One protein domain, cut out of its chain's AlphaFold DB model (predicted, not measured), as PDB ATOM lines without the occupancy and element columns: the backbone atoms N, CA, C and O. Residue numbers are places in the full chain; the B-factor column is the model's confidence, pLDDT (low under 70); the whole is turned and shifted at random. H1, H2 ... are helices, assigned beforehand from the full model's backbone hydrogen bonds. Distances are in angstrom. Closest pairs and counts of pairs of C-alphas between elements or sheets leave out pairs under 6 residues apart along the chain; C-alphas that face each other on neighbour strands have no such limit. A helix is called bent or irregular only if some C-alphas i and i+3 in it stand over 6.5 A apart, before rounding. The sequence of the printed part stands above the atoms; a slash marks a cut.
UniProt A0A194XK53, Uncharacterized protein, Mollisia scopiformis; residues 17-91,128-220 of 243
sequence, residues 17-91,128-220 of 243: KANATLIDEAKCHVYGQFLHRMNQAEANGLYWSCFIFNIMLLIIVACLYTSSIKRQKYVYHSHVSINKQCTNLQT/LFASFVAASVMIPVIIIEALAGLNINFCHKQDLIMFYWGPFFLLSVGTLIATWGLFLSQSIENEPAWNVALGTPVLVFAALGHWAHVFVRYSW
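AT A GLANCE: This is residues 17 to 91 and 128 to 220 of the 243 residues of an uncharacterized protein of Mollisia scopiformis (UniProt A0A194XK53). One very long helix, H2, runs along the longest axis; its first part packs with H3 and H4 in an up-and-down three-helix bundle, and its residues 70 to 89, with 90 and 91 after them, stick out as a long arm. H1 packs on the end of H3 at the opposite end of the model, and H5 starts at H4, touching it with residue 202 alone, and runs off about perpendicular to it, its residues 214 to 220 sticking out sideways. The printed part has 168 residues with five named helices, H1 to H5 in chain order, and no named strand: all helix. It is only just loose, close to extended, with a radius of gyration of the C-alphas of 22.7 A and spans of 92 by 38 by 24 A.

HOW THE PARTS SIT: H2, residues 40 to 89, touches H3, residues 128 to 155, with its residues 40 to 61 alone, at a shallow tilt of 23 degrees, opposite ways; the closest C-alphas, of Tyr 47 and Glu 145, are 5.2 A apart. H4, residues 161 to 187, forms a helical hairpin with H3 at 14 degrees, the closest C-alphas being Ser 131 and Phe 183, 6.0 A. H2 touches H4 the same way at 29 degrees, closest at the C-alphas of Asn 54 and Ser 172, 6.4 A. H5, residues 202 to 220, touches H4 with residue 202 alone, its C-alpha 6.0 A from that of Gly 174. H1, residues 17 to 32, touches residues 147 to 155 of H3, closest at the C-alphas of Cys 28 and Cys 155, 5.3 A; H1 and H2 are apart. Every O i to N i+4 pair is within hydrogen-bond range in H1, H2 and H5, against 22 of 24 in H3 and 19 of 23 in H4.

IN THESE COORDINATES: H2 measures 74.7 A from C-alpha 40 at (145.653, 136.165, 70.459) to C-alpha 89 at (199.389, 170.898, 109.103). H3 measures 40.7 A, H4 37.0 A, H5 26.3 A and H1 20.9 A. H4 is irregular, only just: C-alphas 164 and 167 are 6.8 A apart. H5 ends at C-alpha 220, (182.198, 148.032, 73.502).

THE WHOLE: The two C-alphas farthest apart, of Ala 18 and Thr 91, are 92.1 A apart. Residues 92 to 127 are not printed, and C-alphas 91 and 128 are 43.9 A apart across the cut. The link from H4 to H5, residues 188 to 201, is long. Confidence is under 70 at residues 71 to 72, 74 to 91, 159 and 189 to 207.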
ATOM      1  N   LYS A  17     132.850 119.455  82.536       82.25
ATOM      2  CA  LYS A  17     133.464 120.224  81.448       82.25
ATOM      3  C   LYS A  17     132.522 121.313  80.927       82.25
ATOM      4  O   LYS A  17     132.976 122.431  80.718       82.25
ATOM      5  N   ALA A  18     131.232 121.009  80.772       74.00
ATOM      6  CA  ALA A  18     130.221 121.981  80.358       74.00
ATOM      7  C   ALA A  18     130.071 123.124  81.380       74.00
ATOM      8  O   ALA A  18     130.033 124.298  81.004       74.00
ATOM      9  N   ASN A  19     130.066 122.794  82.676       75.50
ATOM     10  CA  ASN A  19     130.015 123.793  83.744       75.50
ATOM     11  C   ASN A  19     131.278 124.664  83.777       75.50
ATOM     12  O   ASN A  19     131.176 125.883  83.898       75.50
ATOM     13  N   ALA A  20     132.461 124.066  83.611       72.94
ATOM     14  CA  ALA A  20     133.716 124.811  83.524       72.94
ATOM     15  C   ALA A  20     133.705 125.792  82.340       72.94
ATOM     16  O   ALA A  20     134.001 126.970  82.520       72.94
ATOM     17  N   THR A  21     133.250 125.352  81.160       75.25
ATOM     18  CA  THR A  21     133.184 126.224  79.977       75.25
ATOM     19  C   THR A  21     132.215 127.395  80.137       75.25
ATOM     20  O   THR A  21     132.533 128.492  79.689       75.25
ATOM     21  N   LEU A  22     131.075 127.194  80.806       72.50
ATOM     22  CA  LEU A  22     130.118 128.268  81.105       72.50
ATOM     23  C   LEU A  22     130.712 129.311  82.057       72.50
ATOM     24  O   LEU A  22     130.528 130.514  81.870       72.50
ATOM     25  N   ILE A  23     131.445 128.848  83.071       76.06
ATOM     26  CA  ILE A  23     132.122 129.722  84.031       76.06
ATOM     27  C   ILE A  23     133.222 130.536  83.335       76.06
ATOM     28  O   ILE A  23     133.357 131.731  83.609       76.06
ATOM     29  N   ASP A  24     133.991 129.923  82.435       76.81
ATOM     30  CA  ASP A  24     135.062 130.604  81.699       76.81
ATOM     31  C   ASP A  24     134.520 131.647  80.716       76.81
ATOM     32  O   ASP A  24     135.076 132.740  80.608       76.81
ATOM     33  N   GLU A  25     133.396 131.362  80.061       80.88
ATOM     34  CA  GLU A  25     132.740 132.294  79.140       80.88
ATOM     35  C   GLU A  25     132.153 133.507  79.876       80.88
ATOM     36  O   GLU A  25     132.366 134.653  79.467       80.88
ATOM     37  N   ALA A  26     131.530 133.288  81.039       81.44
ATOM     38  CA  ALA A  26     131.068 134.373  81.904       81.44
ATOM     39  C   ALA A  26     132.232 135.252  82.404       81.44
ATOM     40  O   ALA A  26     132.141 136.483  82.398       81.44
ATOM     41  N   LYS A  27     133.359 134.642  82.796       79.56
ATOM     42  CA  LYS A  27     134.568 135.373  83.216       79.56
ATOM     43  C   LYS A  27     135.224 136.117  82.056       79.56
ATOM     44  O   LYS A  27     135.672 137.246  82.255       79.56
ATOM     45  N   CYS A  28     135.250 135.537  80.857       81.81
ATOM     46  CA  CYS A  28     135.736 136.217  79.659       81.81
ATOM     47  C   CYS A  28     134.893 137.467  79.363       81.81
ATOM     48  O   CYS A  28     135.456 138.512  79.054       81.81
ATOM     49  N   HIS A  29     133.571 137.424  79.552       82.06
ATOM     50  CA  HIS A  29     132.739 138.616  79.374       82.06
ATOM     51  C   HIS A  29     133.036 139.706  80.420       82.06
ATOM     52  O   HIS A  29     133.107 140.881  80.075       82.06
ATOM     53  N   VAL A  30     133.249 139.340  81.690       82.81
ATOM     54  CA  VAL A  30     133.503 140.308  82.777       82.81
ATOM     55  C   VAL A  30     134.907 140.920  82.703       82.81
ATOM     56  O   VAL A  30     135.051 142.138  82.771       82.81
ATOM     57  N   TYR A  31     135.950 140.100  82.552       77.69
ATOM     58  CA  TYR A  31     137.345 140.571  82.544       77.69
ATOM     59  C   TYR A  31     137.830 140.967  81.149       77.69
ATOM     60  O   TYR A  31     138.720 141.802  81.000       77.69
ATOM     61  N   GLY A  32     137.247 140.363  80.117       70.25
ATOM     62  CA  GLY A  32     137.614 140.576  78.730       70.25
ATOM     63  C   GLY A  32     136.801 141.658  78.039       70.25
ATOM     64  O   GLY A  32     137.114 141.929  76.895       70.25
ATOM     65  N   GLN A  33     135.826 142.330  78.660       81.38
ATOM     66  CA  GLN A  33     134.992 143.314  77.946       81.38
ATOM     67  C   GLN A  33     135.814 144.380  77.190       81.38
ATOM     68  O   GLN A  33     135.485 144.731  76.058       81.38
ATOM     69  N   PHE A  34     136.928 144.837  77.773       80.56
ATOM     70  CA  PHE A  34     137.848 145.799  77.147       80.56
ATOM     71  C   PHE A  34     138.811 145.187  76.114       80.56
ATOM     72  O   PHE A  34     139.300 145.897  75.239       80.56
ATOM     73  N   LEU A  35     139.092 143.886  76.200       81.00
ATOM     74  CA  LEU A  35     140.115 143.176  75.412       81.00
ATOM     75  C   LEU A  35     139.525 142.071  74.509       81.00
ATOM     76  O   LEU A  35     140.257 141.392  73.803       81.00
ATOM     77  N   HIS A  36     138.203 141.892  74.499       78.12
ATOM     78  CA  HIS A  36     137.474 140.808  73.825       78.12
ATOM     79  C   HIS A  36     137.729 140.808  72.319       78.12
ATOM     80  O   HIS A  36     137.697 139.772  71.668       78.12
ATOM     81  N   ARG A  37     137.929 142.000  71.745       83.75
ATOM     82  CA  ARG A  37     138.062 142.186  70.299       83.75
ATOM     83  C   ARG A  37     139.482 141.944  69.782       83.75
ATOM     84  O   ARG A  37     139.692 142.067  68.581       83.75
ATOM     85  N   MET A  38     140.431 141.680  70.678       84.88
ATOM     86  CA  MET A  38     141.850 141.589  70.364       84.88
ATOM     87  C   MET A  38     142.220 140.158  69.975       84.88
ATOM     88  O   MET A  38     141.807 139.199  70.631       84.88
ATOM     89  N   ASN A  39     143.012 140.007  68.916       89.19
ATOM     90  CA  ASN A  39     143.515 138.700  68.504       89.19
ATOM     91  C   ASN A  39     144.517 138.151  69.531       89.19
ATOM     92  O   ASN A  39     145.212 138.905  70.213       89.19
ATOM     93  N   GLN A  40     144.687 136.827  69.572       85.94
ATOM     94  CA  GLN A  40     145.653 136.165  70.459       85.94
ATOM     95  C   GLN A  40     147.067 136.760  70.363       85.94
ATOM     96  O   GLN A  40     147.737 136.976  71.372       85.94
ATOM     97  N   ALA A  41     147.527 137.023  69.137       88.94
ATOM     98  CA  ALA A  41     148.852 137.579  68.884       88.94
ATOM     99  C   ALA A  41     148.999 139.000  69.448       88.94
ATOM    100  O   ALA A  41     150.057 139.350  69.965       88.94
ATOM    101  N   GLU A  42     147.933 139.795  69.390       91.31
ATOM    102  CA  GLU A  42     147.906 141.160  69.910       91.31
ATOM    103  C   GLU A  42     147.891 141.161  71.439       91.31
ATOM    104  O   GLU A  42     148.664 141.895  72.047       91.31
ATOM    105  N   ALA A  43     147.096 140.287  72.066       89.12
ATOM    106  CA  ALA A  43     147.073 140.133  73.521       89.12
ATOM    107  C   ALA A  43     148.432 139.658  74.067       89.12
ATOM    108  O   ALA A  43     148.948 140.222  75.035       89.12
ATOM    109  N   ASN A  44     149.056 138.676  73.402       90.12
ATOM    110  CA  ASN A  44     150.415 138.237  73.727       90.12
ATOM    111  C   ASN A  44     151.426 139.379  73.543       90.12
ATOM    112  O   ASN A  44     152.263 139.609  74.414       90.12
ATOM    113  N   GLY A  45     151.344 140.113  72.431       93.06
ATOM    114  CA  GLY A  45     152.202 141.268  72.170       93.06
ATOM    115  C   GLY A  45     152.064 142.348  73.243       93.06
ATOM    116  O   GLY A  45     153.072 142.841  73.747       93.06
ATOM    117  N   LEU A  46     150.830 142.659  73.652       93.62
ATOM    118  CA  LEU A  46     150.538 143.631  74.702       93.62
ATOM    119  C   LEU A  46     151.154 143.201  76.036       93.62
ATOM    120  O   LEU A  46     151.871 143.993  76.649       93.62
ATOM    121  N   TYR A  47     150.957 141.943  76.433       92.44
ATOM    122  CA  TYR A  47     151.542 141.382  77.651       92.44
ATOM    123  C   TYR A  47     153.073 141.512  77.665       92.44
ATOM    124  O   TYR A  47     153.646 142.124  78.571       92.44
ATOM    125  N   TRP A  48     153.746 141.000  76.630       93.44
ATOM    126  CA  TRP A  48     155.208 141.031  76.555       93.44
ATOM    127  C   TRP A  48     155.756 142.456  76.445       93.44
ATOM    128  O   TRP A  48     156.812 142.749  77.006       93.44
ATOM    129  N   SER A  49     155.038 143.358  75.771       95.75
ATOM    130  CA  SER A  49     155.425 144.767  75.686       95.75
ATOM    131  C   SER A  49     155.363 145.465  77.048       95.75
ATOM    132  O   SER A  49     156.318 146.154  77.405       95.75
ATOM    133  N   CYS A  50     154.310 145.229  77.843       94.50
ATOM    134  CA  CYS A  50     154.175 145.768  79.199       94.50
ATOM    135  C   CYS A  50     155.282 145.231  80.113       94.50
ATOM    136  O   CYS A  50     155.946 146.002  80.809       94.50
ATOM    137  N   PHE A  51     155.550 143.927  80.033       92.44
ATOM    138  CA  PHE A  51     156.614 143.276  80.791       92.44
ATOM    139  C   PHE A  51     158.003 143.862  80.477       92.44
ATOM    140  O   PHE A  51     158.744 144.267  81.376       92.44
ATOM    141  N   ILE A  52     158.357 143.970  79.191       93.38
ATOM    142  CA  ILE A  52     159.638 144.556  78.761       93.38
ATOM    143  C   ILE A  52     159.722 146.027  79.177       93.38
ATOM    144  O   ILE A  52     160.775 146.479  79.632       93.38
ATOM    145  N   PHE A  53     158.625 146.773  79.055       94.88
ATOM    146  CA  PHE A  53     158.562 148.170  79.470       94.88
ATOM    147  C   PHE A  53     158.837 148.336  80.973       94.88
ATOM    148  O   PHE A  53     159.660 149.174  81.348       94.88
ATOM    149  N   ASN A  54     158.248 147.487  81.822       92.56
ATOM    150  CA  ASN A  54     158.513 147.463  83.264       92.56
ATOM    151  C   ASN A  54     159.992 147.171  83.574       92.56
ATOM    152  O   ASN A  54     160.611 147.875  84.378       92.56
ATOM    153  N   ILE A  55     160.602 146.197  82.889       89.75
ATOM    154  CA  ILE A  55     162.040 145.907  83.036       89.75
ATOM    155  C   ILE A  55     162.896 147.107  82.621       89.75
ATOM    156  O   ILE A  55     163.845 147.463  83.322       89.75
ATOM    157  N   MET A  56     162.576 147.746  81.496       90.88
ATOM    158  CA  MET A  56     163.331 148.901  81.007       90.88
ATOM    159  C   MET A  56     163.240 150.083  81.973       90.88
ATOM    160  O   MET A  56     164.265 150.701  82.269       90.88
ATOM    161  N   LEU A  57     162.055 150.357  82.529       89.94
ATOM    162  CA  LEU A  57     161.885 151.365  83.576       89.94
ATOM    163  C   LEU A  57     162.723 151.044  84.816       89.94
ATOM    164  O   LEU A  57     163.435 151.924  85.305       89.94
ATOM    165  N   LEU A  58     162.717 149.792  85.280       87.69
ATOM    166  CA  LEU A  58     163.540 149.383  86.418       87.69
ATOM    167  C   LEU A  58     165.035 149.601  86.140       87.69
ATOM    168  O   LEU A  58     165.748 150.134  86.992       87.69
ATOM    169  N   ILE A  59     165.522 149.222  84.953       86.56
ATOM    170  CA  ILE A  59     166.926 149.426  84.563       86.56
ATOM    171  C   ILE A  59     167.271 150.917  84.565       86.56
ATOM    172  O   ILE A  59     168.327 151.293  85.078       86.56
ATOM    173  N   ILE A  60     166.394 151.769  84.023       87.62
ATOM    174  CA  ILE A  60     166.584 153.224  84.021       87.62
ATOM    175  C   ILE A  60     166.679 153.749  85.457       87.62
ATOM    176  O   ILE A  60     167.662 154.418  85.786       87.62
ATOM    177  N   VAL A  61     165.731 153.399  86.331       86.50
ATOM    178  CA  VAL A  61     165.743 153.813  87.745       86.50
ATOM    179  C   VAL A  61     167.014 153.326  88.448       86.50
ATOM    180  O   VAL A  61     167.698 154.115  89.102       86.50
ATOM    181  N   ALA A  62     167.411 152.068  88.252       84.19
ATOM    182  CA  ALA A  62     168.634 151.511  88.831       84.19
ATOM    183  C   ALA A  62     169.908 152.208  88.310       84.19
ATOM    184  O   ALA A  62     170.853 152.462  89.066       84.19
ATOM    185  N   CYS A  63     169.953 152.567  87.026       83.12
ATOM    186  CA  CYS A  63     171.069 153.309  86.438       83.12
ATOM    187  C   CYS A  63     171.159 154.736  86.994       83.12
ATOM    188  O   CYS A  63     172.256 155.213  87.304       83.12
ATOM    189  N   LEU A  64     170.021 155.410  87.153       84.06
ATOM    190  CA  LEU A  64     169.956 156.739  87.755       84.06
ATOM    191  C   LEU A  64     170.374 156.697  89.233       84.06
ATOM    192  O   LEU A  64     171.195 157.509  89.666       84.06
ATOM    193  N   TYR A  65     169.912 155.688  89.972       80.75
ATOM    194  CA  TYR A  65     170.262 155.461  91.373       80.75
ATOM    195  C   TYR A  65     171.756 155.148  91.576       80.75
ATOM    196  O   TYR A  65     172.440 155.751  92.398       80.75
ATOM    197  N   THR A  66     172.335 154.251  90.777       78.88
ATOM    198  CA  THR A  66     173.782 153.968  90.863       78.88
ATOM    199  C   THR A  66     174.635 155.177  90.475       78.88
ATOM    200  O   THR A  66     175.741 155.360  90.998       78.88
ATOM    201  N   SER A  67     174.133 156.018  89.572       78.50
ATOM    202  CA  SER A  67     174.792 157.267  89.194       78.50
ATOM    203  C   SER A  67     174.783 158.292  90.331       78.50
ATOM    204  O   SER A  67     175.784 158.994  90.502       78.50
ATOM    205  N   SER A  68     173.721 158.355  91.141       76.88
ATOM    206  CA  SER A  68     173.666 159.259  92.298       76.88
ATOM    207  C   SER A  68     174.579 158.808  93.437       76.88
ATOM    208  O   SER A  68     175.352 159.626  93.940       76.88
ATOM    209  N   ILE A  69     174.620 157.505  93.749       75.56
ATOM    210  CA  ILE A  69     175.529 156.952  94.772       75.56
ATOM    211  C   ILE A  69     176.992 157.263  94.444       75.56
ATOM    212  O   ILE A  69     177.773 157.638  95.323       75.56
ATOM    213  N   LYS A  70     177.397 157.116  93.175       74.69
ATOM    214  CA  LYS A  70     178.773 157.431  92.758       74.69
ATOM    215  C   LYS A  70     179.108 158.889  93.048       74.69
ATOM    216  O   LYS A  70     180.171 159.158  93.600       74.69
ATOM    217  N   ARG A  71     178.199 159.816  92.726       69.12
ATOM    218  CA  ARG A  71     178.391 161.248  93.000       69.12
ATOM    219  C   ARG A  71     178.498 161.530  94.500       69.12
ATOM    220  O   ARG A  71     179.377 162.294  94.881       69.12
ATOM    221  N   GLN A  72     177.691 160.881  95.344       69.56
ATOM    222  CA  GLN A  72     177.803 161.020  96.803       69.56
ATOM    223  C   GLN A  72     179.163 160.541  97.340       69.56
ATOM    224  O   GLN A  72     179.790 161.246  98.131       69.56
ATOM    225  N   LYS A  73     179.678 159.395  96.866       70.06
ATOM    226  CA  LYS A  73     180.999 158.886  97.290       70.06
ATOM    227  C   LYS A  73     182.149 159.834  96.945       70.06
ATOM    228  O   LYS A  73     183.045 160.005  97.768       70.06
ATOM    229  N   TYR A  74     182.123 160.459  95.766       66.12
ATOM    230  CA  TYR A  74     183.133 161.456  95.387       66.12
ATOM    231  C   TYR A  74     183.130 162.662  96.335       66.12
ATOM    232  O   TYR A  74     184.193 163.096  96.774       66.12
ATOM    233  N   VAL A  75     181.944 163.167  96.689       65.94
ATOM    234  CA  VAL A  75     181.800 164.316  97.596       65.94
ATOM    235  C   VAL A  75     182.283 163.968  99.009       65.94
ATOM    236  O   VAL A  75     183.073 164.716  99.582       65.94
ATOM    237  N   TYR A  76     181.892 162.810  99.552       65.19
ATOM    238  CA  TYR A  76     182.332 162.374 100.884       65.19
ATOM    239  C   TYR A  76     183.853 162.181 100.968       65.19
ATOM    240  O   TYR A  76     184.497 162.683 101.891       65.19
ATOM    241  N   HIS A  77     184.451 161.498  99.986       66.19
ATOM    242  CA  HIS A  77     185.894 161.254  99.986       66.19
ATOM    243  C   HIS A  77     186.694 162.561  99.879       66.19
ATOM    244  O   HIS A  77     187.723 162.696 100.536       66.19
ATOM    245  N   SER A  78     186.201 163.540  99.109       64.44
ATOM    246  CA  SER A  78     186.816 164.869  99.009       64.44
ATOM    247  C   SER A  78     186.819 165.606 100.359       64.44
ATOM    248  O   SER A  78     187.869 166.095 100.783       64.44
ATOM    249  N   HIS A  79     185.698 165.594 101.090       62.56
ATOM    250  CA  HIS A  79     185.610 166.195 102.428       62.56
ATOM    251  C   HIS A  79     186.569 165.544 103.439       62.56
ATOM    252  O   HIS A  79     187.236 166.251 104.199       62.56
ATOM    253  N   VAL A  80     186.681 164.209 103.432       65.56
ATOM    254  CA  VAL A  80     187.595 163.481 104.331       65.56
ATOM    255  C   VAL A  80     189.061 163.802 104.026       65.56
ATOM    256  O   VAL A  80     189.836 164.017 104.959       65.56
ATOM    257  N   SER A  81     189.455 163.882 102.748       61.84
ATOM    258  CA  SER A  81     190.836 164.232 102.376       61.84
ATOM    259  C   SER A  81     191.230 165.647 102.805       61.84
ATOM    260  O   SER A  81     192.325 165.823 103.334       61.84
ATOM    261  N   ILE A  82     190.331 166.630 102.666       60.38
ATOM    262  CA  ILE A  82     190.595 168.022 103.068       60.38
ATOM    263  C   ILE A  82     190.785 168.112 104.589       60.38
ATOM    264  O   ILE A  82     191.773 168.671 105.064       60.38
ATOM    265  N   ASN A  83     189.895 167.484 105.367       58.31
ATOM    266  CA  ASN A  83     189.967 167.536 106.831       58.31
ATOM    267  C   ASN A  83     191.250 166.863 107.374       58.31
ATOM    268  O   ASN A  83     191.911 167.366 108.286       58.31
ATOM    269  N   LYS A  84     191.678 165.754 106.754       57.50
ATOM    270  CA  LYS A  84     192.915 165.050 107.132       57.50
ATOM    271  C   LYS A  84     194.190 165.846 106.801       57.50
ATOM    272  O   LYS A  84     195.215 165.660 107.457       57.50
ATOM    273  N   GLN A  85     194.137 166.726 105.802       55.56
ATOM    274  CA  GLN A  85     195.267 167.561 105.389       55.56
ATOM    275  C   GLN A  85     195.410 168.805 106.286       55.56
ATOM    276  O   GLN A  85     196.524 169.122 106.699       55.56
ATOM    277  N   CYS A  86     194.303 169.428 106.711       51.81
ATOM    278  CA  CYS A  86     194.318 170.524 107.694       51.81
ATOM    279  C   CYS A  86     194.779 170.073 109.092       51.81
ATOM    280  O   CYS A  86     195.526 170.788 109.757       51.81
ATOM    281  N   THR A  87     194.386 168.871 109.523       55.09
ATOM    282  CA  THR A  87     194.777 168.323 110.837       55.09
ATOM    283  C   THR A  87     196.255 167.931 110.911       55.09
ATOM    284  O   THR A  87     196.861 168.067 111.969       55.09
ATOM    285  N   ASN A  88     196.877 167.514 109.800       52.38
ATOM    286  CA  ASN A  88     198.321 167.234 109.766       52.38
ATOM    287  C   ASN A  88     199.192 168.500 109.656       52.38
ATOM    288  O   ASN A  88     200.350 168.465 110.072       52.38
ATOM    289  N   LEU A  89     198.657 169.623 109.153       51.78
ATOM    290  CA  LEU A  89     199.389 170.898 109.103       51.78
ATOM    291  C   LEU A  89     199.527 171.585 110.473       51.78
ATOM    292  O   LEU A  89     200.415 172.417 110.644       51.78
ATOM    293  N   GLN A  90     198.699 171.236 111.462       52.66
ATOM    294  CA  GLN A  90     198.767 171.852 112.791       52.66
ATOM    295  C   GLN A  90     199.911 171.327 113.677       52.66
ATOM    296  O   GLN A  90     200.258 171.992 114.651       52.66
ATOM    297  N   THR A  91     200.534 170.180 113.371       53.91
ATOM    298  CA  THR A  91     201.348 169.488 114.390       53.91
ATOM    299  C   THR A  91     202.860 169.686 114.319       53.91
ATOM    300  O   THR A  91     203.525 169.307 115.277       53.91
ATOM    301  N   LEU A 128     164.472 161.747  93.115       87.44
ATOM    302  CA  LEU A 128     163.317 161.369  93.933       87.44
ATOM    303  C   LEU A 128     162.012 161.483  93.143       87.44
ATOM    304  O   LEU A 128     161.220 160.541  93.093       87.44
ATOM    305  N   PHE A 129     161.816 162.626  92.484       90.12
ATOM    306  CA  PHE A 129     160.649 162.870  91.648       90.12
ATOM    307  C   PHE A 129     160.582 161.895  90.467       90.12
ATOM    308  O   PHE A 129     159.531 161.313  90.212       90.12
ATOM    309  N   ALA A 130     161.704 161.653  89.782       89.06
ATOM    310  CA  ALA A 130     161.768 160.699  88.678       89.06
ATOM    311  C   ALA A 130     161.407 159.268  89.122       89.06
ATOM    312  O   ALA A 130     160.633 158.600  88.438       89.06
ATOM    313  N   SER A 131     161.910 158.813  90.275       87.56
ATOM    314  CA  SER A 131     161.582 157.497  90.845       87.56
ATOM    315  C   SER A 131     160.102 157.384  91.219       87.56
ATOM    316  O   SER A 131     159.473 156.367  90.928       87.56
ATOM    317  N   PHE A 132     159.524 158.432  91.813       91.25
ATOM    318  CA  PHE A 132     158.097 158.481  92.140       91.25
ATOM    319  C   PHE A 132     157.219 158.404  90.886       91.25
ATOM    320  O   PHE A 132     156.289 157.598  90.819       91.25
ATOM    321  N   VAL A 133     157.550 159.194  89.860       93.50
ATOM    322  CA  VAL A 133     156.842 159.171  88.575       93.50
ATOM    323  C   VAL A 133     156.946 157.786  87.936       93.50
ATOM    324  O   VAL A 133     155.924 157.227  87.544       93.50
ATOM    325  N   ALA A 134     158.137 157.182  87.903       91.12
ATOM    326  CA  ALA A 134     158.317 155.831  87.376       91.12
ATOM    327  C   ALA A 134     157.450 154.799  88.121       91.12
ATOM    328  O   ALA A 134     156.723 154.043  87.478       91.12
ATOM    329  N   ALA A 135     157.444 154.818  89.460       90.69
ATOM    330  CA  ALA A 135     156.607 153.927  90.267       90.69
ATOM    331  C   ALA A 135     155.109 154.121  89.983       90.69
ATOM    332  O   ALA A 135     154.373 153.146  89.837       90.69
ATOM    333  N   SER A 136     154.660 155.374  89.855       93.75
ATOM    334  CA  SER A 136     153.260 155.692  89.556       93.75
ATOM    335  C   SER A 136     152.823 155.223  88.163       93.75
ATOM    336  O   SER A 136     151.697 154.761  88.010       93.75
ATOM    337  N   VAL A 137     153.721 155.266  87.170       95.44
ATOM    338  CA  VAL A 137     153.470 154.777  85.802       95.44
ATOM    339  C   VAL A 137     153.465 153.249  85.739       95.44
ATOM    340  O   VAL A 137     152.693 152.676  84.976       95.44
ATOM    341  N   MET A 138     154.271 152.568  86.555       94.31
ATOM    342  CA  MET A 138     154.297 151.101  86.580       94.31
ATOM    343  C   MET A 138     152.979 150.484  87.066       94.31
ATOM    344  O   MET A 138     152.598 149.421  86.587       94.31
ATOM    345  N   ILE A 139     152.250 151.141  87.975       94.62
ATOM    346  CA  ILE A 139     150.977 150.630  88.514       94.62
ATOM    347  C   ILE A 139     149.945 150.336  87.404       94.62
ATOM    348  O   ILE A 139     149.515 149.187  87.299       94.62
ATOM    349  N   PRO A 140     149.541 151.302  86.552       95.50
ATOM    350  CA  PRO A 140     148.585 151.030  85.483       95.50
ATOM    351  C   PRO A 140     149.130 150.039  84.449       95.50
ATOM    352  O   PRO A 140     148.355 149.241  83.930       95.50
ATOM    353  N   VAL A 141     150.442 150.026  84.185       95.31
ATOM    354  CA  VAL A 141     151.055 149.047  83.269       95.31
ATOM    355  C   VAL A 141     150.900 147.625  83.805       95.31
ATOM    356  O   VAL A 141     150.492 146.742  83.059       95.31
ATOM    357  N   ILE A 142     151.150 147.402  85.097       94.62
ATOM    358  CA  ILE A 142     150.984 146.088  85.742       94.62
ATOM    359  C   ILE A 142     149.512 145.665  85.766       94.62
ATOM    360  O   ILE A 142     149.206 144.490  85.575       94.62
ATOM    361  N   ILE A 143     148.584 146.607  85.962       93.81
ATOM    362  CA  ILE A 143     147.146 146.320  85.880       93.81
ATOM    363  C   ILE A 143     146.777 145.879  84.458       93.81
ATOM    364  O   ILE A 143     146.091 144.870  84.293       93.81
ATOM    365  N   ILE A 144     147.250 146.589  83.430       92.75
ATOM    366  CA  ILE A 144     147.016 146.217  82.025       92.75
ATOM    367  C   ILE A 144     147.647 144.854  81.710       92.75
ATOM    368  O   ILE A 144     147.005 144.026  81.068       92.75
ATOM    369  N   GLU A 145     148.856 144.583  82.202       92.75
ATOM    370  CA  GLU A 145     149.537 143.289  82.074       92.75
ATOM    371  C   GLU A 145     148.717 142.150  82.708       92.75
ATOM    372  O   GLU A 145     148.511 141.110  82.078       92.75
ATOM    373  N   ALA A 146     148.168 142.367  83.909       91.00
ATOM    374  CA  ALA A 146     147.294 141.408  84.584       91.00
ATOM    375  C   ALA A 146     146.003 141.151  83.792       91.00
ATOM    376  O   ALA A 146     145.603 139.999  83.613       91.00
ATOM    377  N   LEU A 147     145.365 142.210  83.285       89.56
ATOM    378  CA  LEU A 147     144.152 142.104  82.470       89.56
ATOM    379  C   LEU A 147     144.416 141.370  81.148       89.56
ATOM    380  O   LEU A 147     143.618 140.517  80.756       89.56
ATOM    381  N   ALA A 148     145.548 141.638  80.493       89.38
ATOM    382  CA  ALA A 148     145.969 140.919  79.293       89.38
ATOM    383  C   ALA A 148     146.195 139.424  79.587       89.38
ATOM    384  O   ALA A 148     145.696 138.570  78.853       89.38
ATOM    385  N   GLY A 149     146.861 139.099  80.701       87.12
ATOM    386  CA  GLY A 149     147.061 137.715  81.139       87.12
ATOM    387  C   GLY A 149     145.749 136.976  81.432       87.12
ATOM    388  O   GLY A 149     145.582 135.826  81.026       87.12
ATOM    389  N   LEU A 150     144.788 137.636  82.089       85.31
ATOM    390  CA  LEU A 150     143.455 137.072  82.346       85.31
ATOM    391  C   LEU A 150     142.670 136.838  81.048       85.31
ATOM    392  O   LEU A 150     141.990 135.816  80.926       85.31
ATOM    393  N   ASN A 151     142.781 137.744  80.071       86.38
ATOM    394  CA  ASN A 151     142.127 137.590  78.773       86.38
ATOM    395  C   ASN A 151     142.661 136.366  78.011       86.38
ATOM    396  O   ASN A 151     141.874 135.554  77.522       86.38
ATOM    397  N   ILE A 152     143.985 136.183  77.976       85.75
ATOM    398  CA  ILE A 152     144.611 135.018  77.333       85.75
ATOM    399  C   ILE A 152     144.136 133.716  77.998       85.75
ATOM    400  O   ILE A 152     143.807 132.757  77.302       85.75
ATOM    401  N   ASN A 153     144.028 133.694  79.329       82.69
ATOM    402  CA  ASN A 153     143.602 132.506  80.067       82.69
ATOM    403  C   ASN A 153     142.133 132.132  79.789       82.69
ATOM    404  O   ASN A 153     141.845 131.012  79.373       82.69
ATOM    405  N   PHE A 154     141.199 133.069  79.992       82.75
ATOM    406  CA  PHE A 154     139.765 132.762  79.931       82.75
ATOM    407  C   PHE A 154     139.188 132.783  78.510       82.75
ATOM    408  O   PHE A 154     138.350 131.946  78.186       82.75
ATOM    409  N   CYS A 155     139.627 133.701  77.645       81.69
ATOM    410  CA  CYS A 155     139.029 133.855  76.315       81.69
ATOM    411  C   CYS A 155     139.659 132.924  75.267       81.69
ATOM    412  O   CYS A 155     138.961 132.465  74.366       81.69
ATOM    413  N   HIS A 156     140.948 132.589  75.395       80.62
ATOM    414  CA  HIS A 156     141.640 131.701  74.449       80.62
ATOM    415  C   HIS A 156     141.775 130.248  74.947       80.62
ATOM    416  O   HIS A 156     142.325 129.415  74.226       80.62
ATOM    417  N   LYS A 157     141.237 129.925  76.138       72.81
ATOM    418  CA  LYS A 157     141.195 128.570  76.737       72.81
ATOM    419  C   LYS A 157     142.562 127.879  76.784       72.81
ATOM    420  O   LYS A 157     142.671 126.667  76.599       72.81
ATOM    421  N   GLN A 158     143.616 128.666  76.975       71.50
ATOM    422  CA  GLN A 158     144.972 128.166  77.110       71.50
ATOM    423  C   GLN A 158     145.363 128.179  78.587       71.50
ATOM    424  O   GLN A 158     145.532 129.247  79.169       71.50
ATOM    425  N   ASP A 159     145.586 126.996  79.164       69.88
ATOM    426  CA  ASP A 159     146.015 126.811  80.561       69.88
ATOM    427  C   ASP A 159     147.506 127.163  80.768       69.88
ATOM    428  O   ASP A 159     148.251 126.478  81.470       69.88
ATOM    429  N   LEU A 160     147.982 128.253  80.153       73.50
ATOM    430  CA  LEU A 160     149.344 128.772  80.330       73.50
ATOM    431  C   LEU A 160     149.470 129.673  81.572       73.50
ATOM    432  O   LEU A 160     150.454 130.406  81.712       73.50
ATOM    433  N   ILE A 161     148.514 129.592  82.505       70.25
ATOM    434  CA  ILE A 161     148.503 130.363  83.753       70.25
ATOM    435  C   ILE A 161     149.840 130.225  84.501       70.25
ATOM    436  O   ILE A 161     150.431 131.221  84.899       70.25
ATOM    437  N   MET A 162     150.403 129.017  84.590       74.56
ATOM    438  CA  MET A 162     151.669 128.788  85.297       74.56
ATOM    439  C   MET A 162     152.849 129.526  84.643       74.56
ATOM    440  O   MET A 162     153.749 129.993  85.339       74.56
ATOM    441  N   PHE A 163     152.846 129.653  83.314       77.31
ATOM    442  CA  PHE A 163     153.936 130.288  82.576       77.31
ATOM    443  C   PHE A 163     153.858 131.815  82.644       77.31
ATOM    444  O   PHE A 163     154.872 132.450  82.906       77.31
ATOM    445  N   TYR A 164     152.670 132.402  82.462       74.19
ATOM    446  CA  TYR A 164     152.486 133.859  82.449       74.19
ATOM    447  C   TYR A 164     152.335 134.458  83.858       74.19
ATOM    448  O   TYR A 164     153.078 135.364  84.231       74.19
ATOM    449  N   TRP A 165     151.422 133.923  84.674       75.06
ATOM    450  CA  TRP A 165     151.144 134.449  86.019       75.06
ATOM    451  C   TRP A 165     152.219 134.104  87.049       75.06
ATOM    452  O   TRP A 165     152.367 134.825  88.031       75.06
ATOM    453  N   GLY A 166     152.949 133.004  86.849       81.19
ATOM    454  CA  GLY A 166     153.980 132.562  87.780       81.19
ATOM    455  C   GLY A 166     155.204 133.482  87.747       81.19
ATOM    456  O   GLY A 166     155.263 134.466  88.476       81.19
ATOM    457  N   PRO A 167     156.221 133.188  86.928       83.38
ATOM    458  CA  PRO A 167     157.487 133.909  86.984       83.38
ATOM    459  C   PRO A 167     157.387 135.364  86.506       83.38
ATOM    460  O   PRO A 167     157.944 136.246  87.149       83.38
ATOM    461  N   PHE A 168     156.696 135.645  85.400       88.12
ATOM    462  CA  PHE A 168     156.777 136.960  84.751       88.12
ATOM    463  C   PHE A 168     155.943 138.030  85.460       88.12
ATOM    464  O   PHE A 168     156.481 139.083  85.796       88.12
ATOM    465  N   PHE A 169     154.683 137.745  85.786       88.62
ATOM    466  CA  PHE A 169     153.864 138.696  86.540       88.62
ATOM    467  C   PHE A 169     154.435 138.974  87.943       88.62
ATOM    468  O   PHE A 169     154.488 140.127  88.376       88.62
ATOM    469  N   LEU A 170     154.950 137.949  88.640       89.19
ATOM    470  CA  LEU A 170     155.630 138.145  89.928       89.19
ATOM    471  C   LEU A 170     156.903 138.986  89.795       89.19
ATOM    472  O   LEU A 170     157.226 139.743  90.712       89.19
ATOM    473  N   LEU A 171     157.618 138.895  88.669       88.62
ATOM    474  CA  LEU A 171     158.733 139.794  88.387       88.62
ATOM    475  C   LEU A 171     158.247 141.230  88.202       88.62
ATOM    476  O   LEU A 171     158.813 142.115  88.839       88.62
ATOM    477  N   SER A 172     157.181 141.467  87.434       91.62
ATOM    478  CA  SER A 172     156.591 142.803  87.262       91.62
ATOM    479  C   SER A 172     156.159 143.411  88.603       91.62
ATOM    480  O   SER A 172     156.593 144.512  88.951       91.62
ATOM    481  N   VAL A 173     155.419 142.669  89.432       91.44
ATOM    482  CA  VAL A 173     155.041 143.114  90.789       91.44
ATOM    483  C   VAL A 173     156.273 143.337  91.669       91.44
ATOM    484  O   VAL A 173     156.368 144.339  92.376       91.44
ATOM    485  N   GLY A 174     157.260 142.444  91.595       89.12
ATOM    486  CA  GLY A 174     158.518 142.600  92.312       89.12
ATOM    487  C   GLY A 174     159.254 143.881  91.920       89.12
ATOM    488  O   GLY A 174     159.777 144.575  92.791       89.12
ATOM    489  N   THR A 175     159.302 144.219  90.628       89.06
ATOM    490  CA  THR A 175     159.966 145.442  90.151       89.06
ATOM    491  C   THR A 175     159.274 146.702  90.678       89.06
ATOM    492  O   THR A 175     159.955 147.667  91.031       89.06
ATOM    493  N   LEU A 176     157.942 146.683  90.816       90.38
ATOM    494  CA  LEU A 176     157.184 147.760  91.458       90.38
ATOM    495  C   LEU A 176     157.569 147.904  92.932       90.38
ATOM    496  O   LEU A 176     157.891 149.011  93.366       90.38
ATOM    497  N   ILE A 177     157.589 146.797  93.682       89.88
ATOM    498  CA  ILE A 177     157.982 146.791  95.100       89.88
ATOM    499  C   ILE A 177     159.414 147.315  95.263       89.88
ATOM    500  O   ILE A 177     159.671 148.155  96.123       89.88
ATOM    501  N   ALA A 178     160.341 146.883  94.403       86.69
ATOM    502  CA  ALA A 178     161.726 147.343  94.423       86.69
ATOM    503  C   ALA A 178     161.838 148.854  94.151       86.69
ATOM    504  O   ALA A 178     162.573 149.557  94.845       86.69
ATOM    505  N   THR A 179     161.082 149.367  93.179       87.31
ATOM    506  CA  THR A 179     161.071 150.798  92.836       87.31
ATOM    507  C   THR A 179     160.487 151.639  93.974       87.31
ATOM    508  O   THR A 179     161.053 152.673  94.330       87.31
ATOM    509  N   TRP A 180     159.415 151.164  94.615       87.44
ATOM    510  CA  TRP A 180     158.866 151.785  95.823       87.44
ATOM    511  C   TRP A 180     159.852 151.769  96.992       87.44
ATOM    512  O   TRP A 180     159.994 152.777  97.682       87.44
ATOM    513  N   GLY A 181     160.585 150.670  97.186       83.69
ATOM    514  CA  GLY A 181     161.643 150.581  98.192       83.69
ATOM    515  C   GLY A 181     162.767 151.597  97.963       83.69
ATOM    516  O   GLY A 181     163.224 152.228  98.915       83.69
ATOM    517  N   LEU A 182     163.173 151.819  96.706       81.62
ATOM    518  CA  LEU A 182     164.152 152.855  96.354       81.62
ATOM    519  C   LEU A 182     163.627 154.262  96.648       81.62
ATOM    520  O   LEU A 182     164.355 155.073  97.219       81.62
ATOM    521  N   PHE A 183     162.371 154.540  96.298       84.50
ATOM    522  CA  PHE A 183     161.739 155.822  96.603       84.50
ATOM    523  C   PHE A 183     161.686 156.078  98.116       84.50
ATOM    524  O   PHE A 183     162.125 157.131  98.578       84.50
ATOM    525  N   LEU A 184     161.226 155.097  98.898       81.44
ATOM    526  CA  LEU A 184     161.161 155.202 100.357       81.44
ATOM    527  C   LEU A 184     162.544 155.375 100.981       81.44
ATOM    528  O   LEU A 184     162.707 156.218 101.857       81.44
ATOM    529  N   SER A 185     163.551 154.641 100.503       78.06
ATOM    530  CA  SER A 185     164.916 154.763 101.021       78.06
ATOM    531  C   SER A 185     165.543 156.129 100.755       78.06
ATOM    532  O   SER A 185     166.404 156.553 101.514       78.06
ATOM    533  N   GLN A 186     165.155 156.809  99.677       77.19
ATOM    534  CA  GLN A 186     165.595 158.180  99.419       77.19
ATOM    535  C   GLN A 186     164.755 159.208 100.194       77.19
ATOM    536  O   GLN A 186     165.234 160.303 100.468       77.19
ATOM    537  N   SER A 187     163.503 158.875 100.524       78.19
ATOM    538  CA  SER A 187     162.591 159.751 101.266       78.19
ATOM    539  C   SER A 187     162.855 159.750 102.774       78.19
ATOM    540  O   SER A 187     162.665 160.778 103.420       78.19
ATOM    541  N   ILE A 188     163.248 158.608 103.341       75.00
ATOM    542  CA  ILE A 188     163.574 158.431 104.759       75.00
ATOM    543  C   ILE A 188     165.096 158.592 104.891       75.00
ATOM    544  O   ILE A 188     165.835 157.623 104.946       75.00
ATOM    545  N   GLU A 189     165.548 159.842 104.802       64.00
ATOM    546  CA  GLU A 189     166.834 160.372 105.280       64.00
ATOM    547  C   GLU A 189     168.096 159.472 105.156       64.00
ATOM    548  O   GLU A 189     168.372 158.651 106.017       64.00
ATOM    549  N   ASN A 190     168.901 159.708 104.102       55.50
ATOM    550  CA  ASN A 190     170.349 159.438 103.895       55.50
ATOM    551  C   ASN A 190     171.019 158.129 104.382       55.50
ATOM    552  O   ASN A 190     172.244 158.011 104.267       55.50
ATOM    553  N   GLU A 191     170.295 157.129 104.867       53.00
ATOM    554  CA  GLU A 191     170.901 155.860 105.265       53.00
ATOM    555  C   GLU A 191     170.973 154.875 104.083       53.00
ATOM    556  O   GLU A 191     170.060 154.794 103.257       53.00
ATOM    557  N   PRO A 192     172.089 154.137 103.925       51.03
ATOM    558  CA  PRO A 192     172.315 153.325 102.737       51.03
ATOM    559  C   PRO A 192     171.297 152.175 102.632       51.03
ATOM    560  O   PRO A 192     171.233 151.292 103.482       51.03
ATOM    561  N   ALA A 193     170.569 152.159 101.512       53.59
ATOM    562  CA  ALA A 193     169.376 151.362 101.188       53.59
ATOM    563  C   ALA A 193     169.487 149.820 101.178       53.59
ATOM    564  O   ALA A 193     168.608 149.142 100.641       53.59
ATOM    565  N   TRP A 194     170.571 149.219 101.670       53.31
ATOM    566  CA  TRP A 194     170.860 147.807 101.395       53.31
ATOM    567  C   TRP A 194     169.903 146.823 102.088       53.31
ATOM    568  O   TRP A 194     169.779 145.698 101.618       53.31
ATOM    569  N   ASN A 195     169.179 147.239 103.133       54.19
ATOM    570  CA  ASN A 195     168.311 146.338 103.903       54.19
ATOM    571  C   ASN A 195     166.889 146.150 103.347       54.19
ATOM    572  O   ASN A 195     166.246 145.159 103.676       54.19
ATOM    573  N   VAL A 196     166.383 147.042 102.487       53.88
ATOM    574  CA  VAL A 196     164.965 146.998 102.056       53.88
ATOM    575  C   VAL A 196     164.760 146.161 100.781       53.88
ATOM    576  O   VAL A 196     163.664 145.673 100.525       53.88
ATOM    577  N   ALA A 197     165.815 145.923  99.994       52.03
ATOM    578  CA  ALA A 197     165.715 145.230  98.703       52.03
ATOM    579  C   ALA A 197     165.946 143.702  98.755       52.03
ATOM    580  O   ALA A 197     165.759 143.032  97.740       52.03
ATOM    581  N   LEU A 198     166.353 143.131  99.897       46.59
ATOM    582  CA  LEU A 198     166.976 141.793  99.966       46.59
ATOM    583  C   LEU A 198     166.040 140.577  99.801       46.59
ATOM    584  O   LEU A 198     166.530 139.452  99.774       46.59
ATOM    585  N   GLY A 199     164.726 140.765  99.644       48.06
ATOM    586  CA  GLY A 199     163.759 139.654  99.645       48.06
ATOM    587  C   GLY A 199     163.185 139.218  98.293       48.06
ATOM    588  O   GLY A 199     162.547 138.171  98.222       48.06
ATOM    589  N   THR A 200     163.352 139.993  97.217       62.09
ATOM    590  CA  THR A 200     162.603 139.749  95.965       62.09
ATOM    591  C   THR A 200     163.443 139.057  94.883       62.09
ATOM    592  O   THR A 200     164.598 139.448  94.690       62.09
ATOM    593  N   PRO A 201     162.881 138.113  94.090       60.69
ATOM    594  CA  PRO A 201     163.570 137.460  92.957       60.69
ATOM    595  C   PRO A 201     164.130 138.455  91.920       60.69
ATOM    596  O   PRO A 201     165.027 138.132  91.146       60.69
ATOM    597  N   VAL A 202     163.661 139.701  91.963       59.62
ATOM    598  CA  VAL A 202     164.168 140.860  91.221       59.62
ATOM    599  C   VAL A 202     165.661 141.099  91.429       59.62
ATOM    600  O   VAL A 202     166.328 141.503  90.483       59.62
ATOM    601  N   LEU A 203     166.224 140.825  92.612       63.03
ATOM    602  CA  LEU A 203     167.660 141.017  92.847       63.03
ATOM    603  C   LEU A 203     168.525 140.112  91.972       63.03
ATOM    604  O   LEU A 203     169.594 140.533  91.532       63.03
ATOM    605  N   VAL A 204     168.050 138.902  91.671       66.50
ATOM    606  CA  VAL A 204     168.745 137.978  90.769       66.50
ATOM    607  C   VAL A 204     168.797 138.580  89.366       66.50
ATOM    608  O   VAL A 204     169.862 138.652  88.756       66.50
ATOM    609  N   PHE A 205     167.674 139.110  88.882       65.44
ATOM    610  CA  PHE A 205     167.616 139.753  87.571       65.44
ATOM    611  C   PHE A 205     168.334 141.108  87.528       65.44
ATOM    612  O   PHE A 205     168.951 141.428  86.517       65.44
ATOM    613  N   ALA A 206     168.343 141.878  88.617       66.25
ATOM    614  CA  ALA A 206     169.124 143.109  88.729       66.25
ATOM    615  C   ALA A 206     170.636 142.820  88.718       66.25
ATOM    616  O   ALA A 206     171.396 143.533  88.059       66.25
ATOM    617  N   ALA A 207     171.074 141.746  89.382       68.06
ATOM    618  CA  ALA A 207     172.454 141.275  89.326       68.06
ATOM    619  C   ALA A 207     172.832 140.818  87.907       68.06
ATOM    620  O   ALA A 207     173.881 141.222  87.397       68.06
ATOM    621  N   LEU A 208     171.957 140.061  87.234       76.62
ATOM    622  CA  LEU A 208     172.138 139.669  85.832       76.62
ATOM    623  C   LEU A 208     172.178 140.884  84.895       76.62
ATOM    624  O   LEU A 208     173.045 140.960  84.028       76.62
ATOM    625  N   GLY A 209     171.300 141.869  85.093       74.50
ATOM    626  CA  GLY A 209     171.270 143.109  84.319       74.50
ATOM    627  C   GLY A 209     172.523 143.961  84.520       74.50
ATOM    628  O   GLY A 209     173.095 144.461  83.551       74.50
ATOM    629  N   HIS A 210     173.016 144.083  85.756       77.19
ATOM    630  CA  HIS A 210     174.287 144.753  86.035       77.19
ATOM    631  C   HIS A 210     175.457 144.023  85.366       77.19
ATOM    632  O   HIS A 210     176.313 144.663  84.750       77.19
ATOM    633  N   TRP A 211     175.477 142.691  85.439       77.69
ATOM    634  CA  TRP A 211     176.485 141.873  84.771       77.69
ATOM    635  C   TRP A 211     176.444 142.059  83.248       77.69
ATOM    636  O   TRP A 211     177.480 142.335  82.642       77.69
ATOM    637  N   ALA A 212     175.252 142.053  82.644       79.31
ATOM    638  CA  ALA A 212     175.051 142.332  81.224       79.31
ATOM    639  C   ALA A 212     175.507 143.749  80.840       79.31
ATOM    640  O   ALA A 212     176.228 143.917  79.860       79.31
ATOM    641  N   HIS A 213     175.176 144.777  81.625       79.38
ATOM    642  CA  HIS A 213     175.617 146.150  81.363       79.38
ATOM    643  C   HIS A 213     177.148 146.299  81.451       79.38
ATOM    644  O   HIS A 213     177.764 146.961  80.607       79.38
ATOM    645  N   VAL A 214     177.789 145.671  82.445       83.00
ATOM    646  CA  VAL A 214     179.258 145.632  82.553       83.00
ATOM    647  C   VAL A 214     179.862 144.900  81.356       83.00
ATOM    648  O   VAL A 214     180.816 145.406  80.761       83.00
ATOM    649  N   PHE A 215     179.279 143.770  80.957       84.19
ATOM    650  CA  PHE A 215     179.718 142.985  79.808       84.19
ATOM    651  C   PHE A 215     179.590 143.756  78.487       84.19
ATOM    652  O   PHE A 215     180.526 143.766  77.686       84.19
ATOM    653  N   VAL A 216     178.482 144.474  78.282       83.69
ATOM    654  CA  VAL A 216     178.277 145.346  77.117       83.69
ATOM    655  C   VAL A 216     179.322 146.452  77.102       83.69
ATOM    656  O   VAL A 216     179.992 146.628  76.090       83.69
ATOM    657  N   ARG A 217     179.544 147.159  78.221       85.44
ATOM    658  CA  ARG A 217     180.586 148.201  78.297       85.44
ATOM    659  C   ARG A 217     181.985 147.657  78.045       85.44
ATOM    660  O   ARG A 217     182.791 148.344  77.416       85.44
ATOM    661  N   TYR A 218     182.279 146.465  78.549       83.56
ATOM    662  CA  TYR A 218     183.552 145.797  78.327       83.56
ATOM    663  C   TYR A 218     183.738 145.453  76.843       83.56
ATOM    664  O   TYR A 218     184.719 145.877  76.233       83.56
ATOM    665  N   SER A 219     182.741 144.810  76.235       82.69
ATOM    666  CA  SER A 219     182.731 144.452  74.810       82.69
ATOM    667  C   SER A 219     182.839 145.683  73.905       82.69
ATOM    668  O   SER A 219     183.624 145.701  72.958       82.69
ATOM    669  N   TRP A 220     182.126 146.764  74.234       81.50
ATOM    670  CA  TRP A 220     182.198 148.032  73.502       81.50
ATOM    671  C   TRP A 220     183.569 148.702  73.587       81.50
ATOM    672  O   TRP A 220     184.037 149.280  72.608       81.50
TER     673      TRP A 220